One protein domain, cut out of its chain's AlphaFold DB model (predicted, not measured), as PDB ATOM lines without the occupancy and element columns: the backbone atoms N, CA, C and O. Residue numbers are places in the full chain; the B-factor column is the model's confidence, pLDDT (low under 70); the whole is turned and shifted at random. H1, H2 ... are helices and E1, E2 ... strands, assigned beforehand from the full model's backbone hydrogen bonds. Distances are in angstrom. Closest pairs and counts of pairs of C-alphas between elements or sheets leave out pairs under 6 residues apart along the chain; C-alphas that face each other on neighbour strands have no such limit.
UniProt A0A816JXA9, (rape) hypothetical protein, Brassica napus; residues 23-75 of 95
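This is residues 23 to 75 of the 95 residues of the protein "(rape) hypothetical protein" of Brassica napus (UniProt A0A816JXA9). The model is a long, thin shape with a small part at each end: a two-stranded hairpin, E1 and E2, with the short helix H1 near the first residue of E1 at one end, and the helix H2 at the other. Two links with no named element, residues 34 to 45 and residues 55 to 61, run between the ends, and within them the short stretches 35 to 36 and 59 to 60 pair as strands do, antiparallel. The printed part has 53 residues with two named helices and two named strands, in the order H1, H2, E1, E2; the class is mixed, with under half of the residues in named elements. It is only just loose, close to extended, with a radius of gyration of the C-alphas of 14.9 A, and a rod spanning 43 by 19 by 17 A.

E1, residues 62 to 67, and E2, residues 70 to 74, form an antiparallel hairpin, with 159 degrees between their directions. N 64 and O 72 are 2.9 A apart and N 70 and O 67 are 2.8 A apart, within hydrogen-bond range. The closest C-alphas of E1 and H1, residues 30 to 33, are those of Lys 62 and Glu 31, 5.3 A apart. H2, residues 46 to 54, is apart from E2 and from H1. In H2 every O i to N i+4 pair is within hydrogen-bond range; H1 is too short for such a pair.

E1 is 14.9 A long from C-alpha 62 at (25.477, -28.209, 86.043), and E2 13.5 A, ending at C-alpha 74 at (29.387, -27.953, 82.434). H2 is 12.6 A long from C-alpha 46 at (25.852, -17.542, 57.817), and H1 4.9 A.

The C-alphas farthest apart, those of His 46 and Asp 68, are 43.4 A apart. Residues 42 to 47 stand free. The link from H1 to H2 is long, that from H2 to E1 short, and that from E1 to E2 tight. The printed part has no cut, and no printed residue is under 70 in pLDDT.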
ATOM      1  N   HIS A  23      35.531 -13.255  92.849       85.81
ATOM      2  CA  HIS A  23      34.326 -12.736  93.511       85.81
ATOM      3  C   HIS A  23      33.054 -13.537  93.209       85.81
ATOM      4  O   HIS A  23      32.061 -13.365  93.907       85.81
ATOM      5  N   LEU A  24      33.072 -14.407  92.195       87.38
ATOM      6  CA  LEU A  24      31.972 -15.316  91.869       87.38
ATOM      7  C   LEU A  24      32.160 -16.708  92.498       87.38
ATOM      8  O   LEU A  24      31.217 -17.497  92.513       87.38
ATOM      9  N   HIS A  25      33.331 -17.014  93.076       87.25
ATOM     10  CA  HIS A  25      33.593 -18.314  93.709       87.25
ATOM     11  C   HIS A  25      32.744 -18.565  94.953       87.25
ATOM     12  O   HIS A  25      32.488 -19.721  95.276       87.25
ATOM     13  N   ALA A  26      32.296 -17.513  95.639       86.88
ATOM     14  CA  ALA A  26      31.490 -17.627  96.852       86.88
ATOM     15  C   ALA A  26      29.984 -17.770  96.575       86.88
ATOM     16  O   ALA A  26      29.211 -17.910  97.517       86.88
ATOM     17  N   ILE A  27      29.543 -17.741  95.308       89.25
ATOM     18  CA  ILE A  27      28.119 -17.877  94.987       89.25
ATOM     19  C   ILE A  27      27.655 -19.301  95.350       89.25
ATOM     20  O   ILE A  27      28.178 -20.284  94.789       89.25
ATOM     21  N   PRO A  28      26.692 -19.440  96.284       86.56
ATOM     22  CA  PRO A  28      26.077 -20.725  96.572       86.56
ATOM     23  C   PRO A  28      25.212 -21.137  95.379       86.56
ATOM     24  O   PRO A  28      24.589 -20.294  94.741       86.56
ATOM     25  N   HIS A  29      25.176 -22.435  95.073       88.81
ATOM     26  CA  HIS A  29      24.381 -22.977  93.962       88.81
ATOM     27  C   HIS A  29      24.570 -22.228  92.633       88.81
ATOM     28  O   HIS A  29      23.604 -21.778  92.014       88.81
ATOM     29  N   LEU A  30      25.822 -22.071  92.190       92.19
ATOM     30  CA  LEU A  30      26.164 -21.363  90.950       92.19
ATOM     31  C   LEU A  30      25.369 -21.886  89.736       92.19
ATOM     32  O   LEU A  30      25.004 -21.114  88.853       92.19
ATOM     33  N   GLU A  31      25.026 -23.174  89.732       92.69
ATOM     34  CA  GLU A  31      24.171 -23.830  88.739       92.69
ATOM     35  C   GLU A  31      22.764 -23.232  88.602       92.69
ATOM     36  O   GLU A  31      22.152 -23.344  87.541       92.69
ATOM     37  N   LYS A  32      22.260 -22.559  89.643       91.94
ATOM     38  CA  LYS A  32      20.972 -21.848  89.636       91.94
ATOM     39  C   LYS A  32      21.125 -20.353  89.344       91.94
ATOM     40  O   LYS A  32      20.157 -19.708  88.957       91.94
ATOM     41  N   ALA A  33      22.320 -19.801  89.553       91.88
ATOM     42  CA  ALA A  33      22.596 -18.370  89.432       91.88
ATOM     43  C   ALA A  33      23.172 -17.973  88.063       91.88
ATOM     44  O   ALA A  33      23.086 -16.808  87.673       91.88
ATOM     45  N   CYS A  34      23.780 -18.915  87.338       92.25
ATOM     46  CA  CYS A  34      24.516 -18.633  86.111       92.25
ATOM     47  C   CYS A  34      24.026 -19.456  84.918       92.25
ATOM     48  O   CYS A  34      23.622 -20.613  85.029       92.25
ATOM     49  N   PHE A  35      24.141 -18.854  83.737       93.94
ATOM     50  CA  PHE A  35      23.910 -19.501  82.454       93.94
ATOM     51  C   PHE A  35      24.992 -19.086  81.460       93.94
ATOM     52  O   PHE A  35      25.584 -18.011  81.560       93.94
ATOM     53  N   VAL A  36      25.222 -19.936  80.468       95.00
ATOM     54  CA  VAL A  36      26.065 -19.652  79.312       95.00
ATOM     55  C   VAL A  36      25.173 -19.237  78.153       95.00
ATOM     56  O   VAL A  36      24.140 -19.853  77.891       95.00
ATOM     57  N   LYS A  37      25.575 -18.192  77.437       93.19
ATOM     58  CA  LYS A  37      24.901 -17.725  76.228       93.19
ATOM     59  C   LYS A  37      25.939 -17.547  75.119       93.19
ATOM     60  O   LYS A  37      26.905 -16.814  75.337       93.19
ATOM     61  N   PRO A  38      25.745 -18.139  73.928       92.88
ATOM     62  CA  PRO A  38      26.529 -17.766  72.760       92.88
ATOM     63  C   PRO A  38      26.264 -16.298  72.414       92.88
ATOM     64  O   PRO A  38      25.120 -15.847  72.405       92.88
ATOM     65  N   ILE A  39      27.320 -15.534  72.148       92.50
ATOM     66  CA  ILE A  39      27.215 -14.091  71.860       92.50
ATOM     67  C   ILE A  39      27.708 -13.723  70.465       92.50
ATOM     68  O   ILE A  39      27.364 -12.662  69.952       92.50
ATOM     69  N   HIS A  40      28.516 -14.586  69.852       92.19
ATOM     70  CA  HIS A  40      29.099 -14.351  68.547       92.19
ATOM     71  C   HIS A  40      29.273 -15.674  67.807       92.19
ATOM     72  O   HIS A  40      29.662 -16.676  68.402       92.19
ATOM     73  N   VAL A  41      28.991 -15.647  66.508       91.56
ATOM     74  CA  VAL A  41      29.315 -16.704  65.551       91.56
ATOM     75  C   VAL A  41      30.009 -16.016  64.379       91.56
ATOM     76  O   VAL A  41      29.500 -14.988  63.916       91.56
ATOM     77  N   PRO A  42      31.129 -16.548  63.874       89.94
ATOM     78  CA  PRO A  42      31.777 -15.992  62.696       89.94
ATOM     79  C   PRO A  42      30.834 -15.917  61.487       89.94
ATOM     80  O   PRO A  42      30.053 -16.833  61.223       89.94
ATOM     81  N   LYS A  43      30.908 -14.816  60.727       86.06
ATOM     82  CA  LYS A  43      29.963 -14.514  59.634       86.06
ATOM     83  C   LYS A  43      29.953 -15.565  58.520       86.06
ATOM     84  O   LYS A  43      28.920 -15.728  57.872       86.06
ATOM     85  N   HIS A  44      31.062 -16.278  58.304       87.94
ATOM     86  CA  HIS A  44      31.134 -17.343  57.298       87.94
ATOM     87  C   HIS A  44      30.201 -18.517  57.622       87.94
ATOM     88  O   HIS A  44      29.703 -19.169  56.707       87.94
ATOM     89  N   TYR A  45      29.819 -18.708  58.889       87.25
ATOM     90  CA  TYR A  45      28.740 -19.618  59.288       87.25
ATOM     91  C   TYR A  45      27.364 -18.937  59.206       87.25
ATOM     92  O   TYR A  45      26.609 -18.878  60.180       87.25
ATOM     93  N   HIS A  46      27.010 -18.420  58.028       83.94
ATOM     94  CA  HIS A  46      25.852 -17.542  57.817       83.94
ATOM     95  C   HIS A  46      24.516 -18.091  58.365       83.94
ATOM     96  O   HIS A  46      23.717 -17.334  58.927       83.94
ATOM     97  N   ARG A  47      24.258 -19.407  58.256       86.88
ATOM     98  CA  ARG A  47      23.034 -20.023  58.811       86.88
ATOM     99  C   ARG A  47      23.000 -19.954  60.341       86.88
ATOM    100  O   ARG A  47      21.974 -19.573  60.902       86.88
ATOM    101  N   CYS A  48      24.110 -20.280  60.999       88.62
ATOM    102  CA  CYS A  48      24.235 -20.250  62.458       88.62
ATOM    103  C   CYS A  48      24.276 -18.815  62.995       88.62
ATOM    104  O   CYS A  48      23.678 -18.537  64.029       88.62
ATOM    105  N   TYR A  49      24.895 -17.887  62.259       87.31
ATOM    106  CA  TYR A  49      24.880 -16.459  62.580       87.31
ATOM    107  C   TYR A  49      23.445 -15.917  62.651       87.31
ATOM    108  O   TYR A  49      23.043 -15.337  63.659       87.31
ATOM    109  N   LYS A  50      22.629 -16.189  61.621       84.69
ATOM    110  CA  LYS A  50      21.210 -15.794  61.610       84.69
ATOM    111  C   LYS A  50      20.397 -16.480  62.708       84.69
ATOM    112  O   LYS A  50      19.501 -15.850  63.267       84.69
ATOM    113  N   ALA A  51      20.685 -17.750  62.996       86.31
ATOM    114  CA  ALA A  51      20.035 -18.477  64.082       86.31
ATOM    115  C   ALA A  51      20.337 -17.837  65.441       86.31
ATOM    116  O   ALA A  51      19.420 -17.629  66.230       86.31
ATOM    117  N   LEU A  52      21.593 -17.452  65.684       88.06
ATOM    118  CA  LEU A  52      21.984 -16.798  66.926       88.06
ATOM    119  C   LEU A  52      21.282 -15.448  67.106       88.06
ATOM    120  O   LEU A  52      20.715 -15.200  68.166       88.06
ATOM    121  N   SER A  53      21.265 -14.598  66.073       81.06
ATOM    122  CA  SER A  53      20.625 -13.275  66.154       81.06
ATOM    123  C   SER A  53      19.124 -13.334  66.455       81.06
ATOM    124  O   SER A  53      18.575 -12.370  66.978       81.06
ATOM    125  N   LYS A  54      18.457 -14.442  66.117       80.69
ATOM    126  CA  LYS A  54      17.016 -14.641  66.342       80.69
ATOM    127  C   LYS A  54      16.699 -15.461  67.592       80.69
ATOM    128  O   LYS A  54      15.526 -15.648  67.904       80.69
ATOM    129  N   SER A  55      17.711 -15.980  68.282       78.75
ATOM    130  CA  SER A  55      17.529 -16.924  69.377       78.75
ATOM    131  C   SER A  55      17.816 -16.295  70.738       78.75
ATOM    132  O   SER A  55      18.815 -15.606  70.932       78.75
ATOM    133  N   ASN A  56      16.975 -16.619  71.722       82.62
ATOM    134  CA  ASN A  56      17.229 -16.361  73.142       82.62
ATOM    135  C   ASN A  56      17.918 -17.561  73.814       82.62
ATOM    136  O   ASN A  56      17.613 -17.899  74.958       82.62
ATOM    137  N   LEU A  57      18.831 -18.227  73.097       88.62
ATOM    138  CA  LEU A  57      19.516 -19.416  73.592       88.62
ATOM    139  C   LEU A  57      20.397 -19.071  74.794       88.62
ATOM    140  O   LEU A  57      21.397 -18.362  74.681       88.62
ATOM    141  N   HIS A  58      20.023 -19.620  75.938       91.31
ATOM    142  CA  HIS A  58      20.814 -19.641  77.153       91.31
ATOM    143  C   HIS A  58      20.787 -21.064  77.700       91.31
ATOM    144  O   HIS A  58      19.786 -21.775  77.591       91.31
ATOM    145  N   LYS A  59      21.909 -21.499  78.261       94.06
ATOM    146  CA  LYS A  59      22.085 -22.843  78.790       94.06
ATOM    147  C   LYS A  59      22.530 -22.740  80.239       94.06
ATOM    148  O   LYS A  59      23.587 -22.183  80.518       94.06
ATOM    149  N   GLY A  60      21.718 -23.258  81.157       95.38
ATOM    150  CA  GLY A  60      22.128 -23.401  82.553       95.38
ATOM    151  C   GLY A  60      23.355 -24.305  82.669       95.38
ATOM    152  O   GLY A  60      23.569 -25.182  81.827       95.38
ATOM    153  N   ILE A  61      24.158 -24.087  83.705       95.75
ATOM    154  CA  ILE A  61      25.298 -24.953  84.010       95.75
ATOM    155  C   ILE A  61      24.894 -26.029  85.021       95.75
ATOM    156  O   ILE A  61      23.920 -25.873  85.752       95.75
ATOM    157  N   LYS A  62      25.644 -27.124  85.072       96.62
ATOM    158  CA  LYS A  62      25.477 -28.209  86.043       96.62
ATOM    159  C   LYS A  62      26.800 -28.478  86.732       96.62
ATOM    160  O   LYS A  62      27.827 -28.525  86.060       96.62
ATOM    161  N   LEU A  63      26.768 -28.657  88.049       94.75
ATOM    162  CA  LEU A  63      27.929 -29.100  88.817       94.75
ATOM    163  C   LEU A  63      28.258 -30.546  88.428       94.75
ATOM    164  O   LEU A  63      27.380 -31.405  88.484       94.75
ATOM    165  N   VAL A  64      29.502 -30.805  88.035       95.75
ATOM    166  CA  VAL A  64      29.985 -32.154  87.686       95.75
ATOM    167  C   VAL A  64      31.047 -32.669  88.648       95.75
ATOM    168  O   VAL A  64      31.214 -33.874  88.780       95.75
ATOM    169  N   SER A  65      31.749 -31.776  89.346       94.88
ATOM    170  CA  SER A  65      32.711 -32.151  90.381       94.88
ATOM    171  C   SER A  65      32.818 -31.056  91.433       94.88
ATOM    172  O   SER A  65      32.767 -29.871  91.103       94.88
ATOM    173  N   SER A  66      32.975 -31.458  92.691       92.81
ATOM    174  CA  SER A  66      33.270 -30.576  93.818       92.81
ATOM    175  C   SER A  66      34.282 -31.270  94.722       92.81
ATOM    176  O   SER A  66      33.897 -32.064  95.581       92.81
ATOM    177  N   LYS A  67      35.572 -31.008  94.504       93.69
ATOM    178  CA  LYS A  67      36.671 -31.667  95.221       93.69
ATOM    179  C   LYS A  67      37.801 -30.675  95.486       93.69
ATOM    180  O   LYS A  67      38.056 -29.812  94.654       93.69
ATOM    181  N   ASP A  68      38.451 -30.787  96.643       90.50
ATOM    182  CA  ASP A  68      39.656 -30.021  97.003       90.50
ATOM    183  C   ASP A  68      39.490 -28.491  96.872       90.50
ATOM    184  O   ASP A  68      40.412 -27.768  96.513       90.50
ATOM    185  N   GLY A  69      38.279 -27.981  97.130       85.62
ATOM    186  CA  GLY A  69      37.953 -26.556  96.989       85.62
ATOM    187  C   GLY A  69      37.673 -26.094  95.553       85.62
ATOM    188  O   GLY A  69      37.314 -24.934  95.347       85.62
ATOM    189  N   PHE A  70      37.757 -26.987  94.566       89.25
ATOM    190  CA  PHE A  70      37.412 -26.719  93.174       89.25
ATOM    191  C   PHE A  70      36.010 -27.224  92.846       89.25
ATOM    192  O   PHE A  70      35.632 -28.347  93.180       89.25
ATOM    193  N   ARG A  71      35.245 -26.391  92.135       92.62
ATOM    194  CA  ARG A  71      33.947 -26.757  91.563       92.62
ATOM    195  C   ARG A  71      34.040 -26.690  90.048       92.62
ATOM    196  O   ARG A  71      34.374 -25.641  89.498       92.62
ATOM    197  N   VAL A  72      33.738 -27.798  89.386       94.38
ATOM    198  CA  VAL A  72      33.719 -27.893  87.926       94.38
ATOM    199  C   VAL A  72      32.275 -27.949  87.469       94.38
ATOM    200  O   VAL A  72      31.476 -28.737  87.982       94.38
ATOM    201  N   TYR A  73      31.954 -27.111  86.492       95.50
ATOM    202  CA  TYR A  73      30.624 -27.003  85.920       95.50
ATOM    203  C   TYR A  73      30.667 -27.263  84.421       95.50
ATOM    204  O   TYR A  73      31.640 -26.921  83.756       95.50
ATOM    205  N   THR A  74      29.583 -27.811  83.880       96.88
ATOM    206  CA  THR A  74      29.387 -27.953  82.434       96.88
ATOM    207  C   THR A  74      28.084 -27.295  81.998       96.88
ATOM    208  O   THR A  74      27.070 -27.404  82.688       96.88
ATOM    209  N   SER A  75      28.075 -26.645  80.835       95.56
ATOM    210  CA  SER A  75      26.826 -26.288  80.144       95.56
ATOM    211  C   SER A  75      26.210 -27.482  79.404       95.56
ATOM    212  O   SER A  75      25.076 -27.405  78.929       95.56
TER     213      SER A  75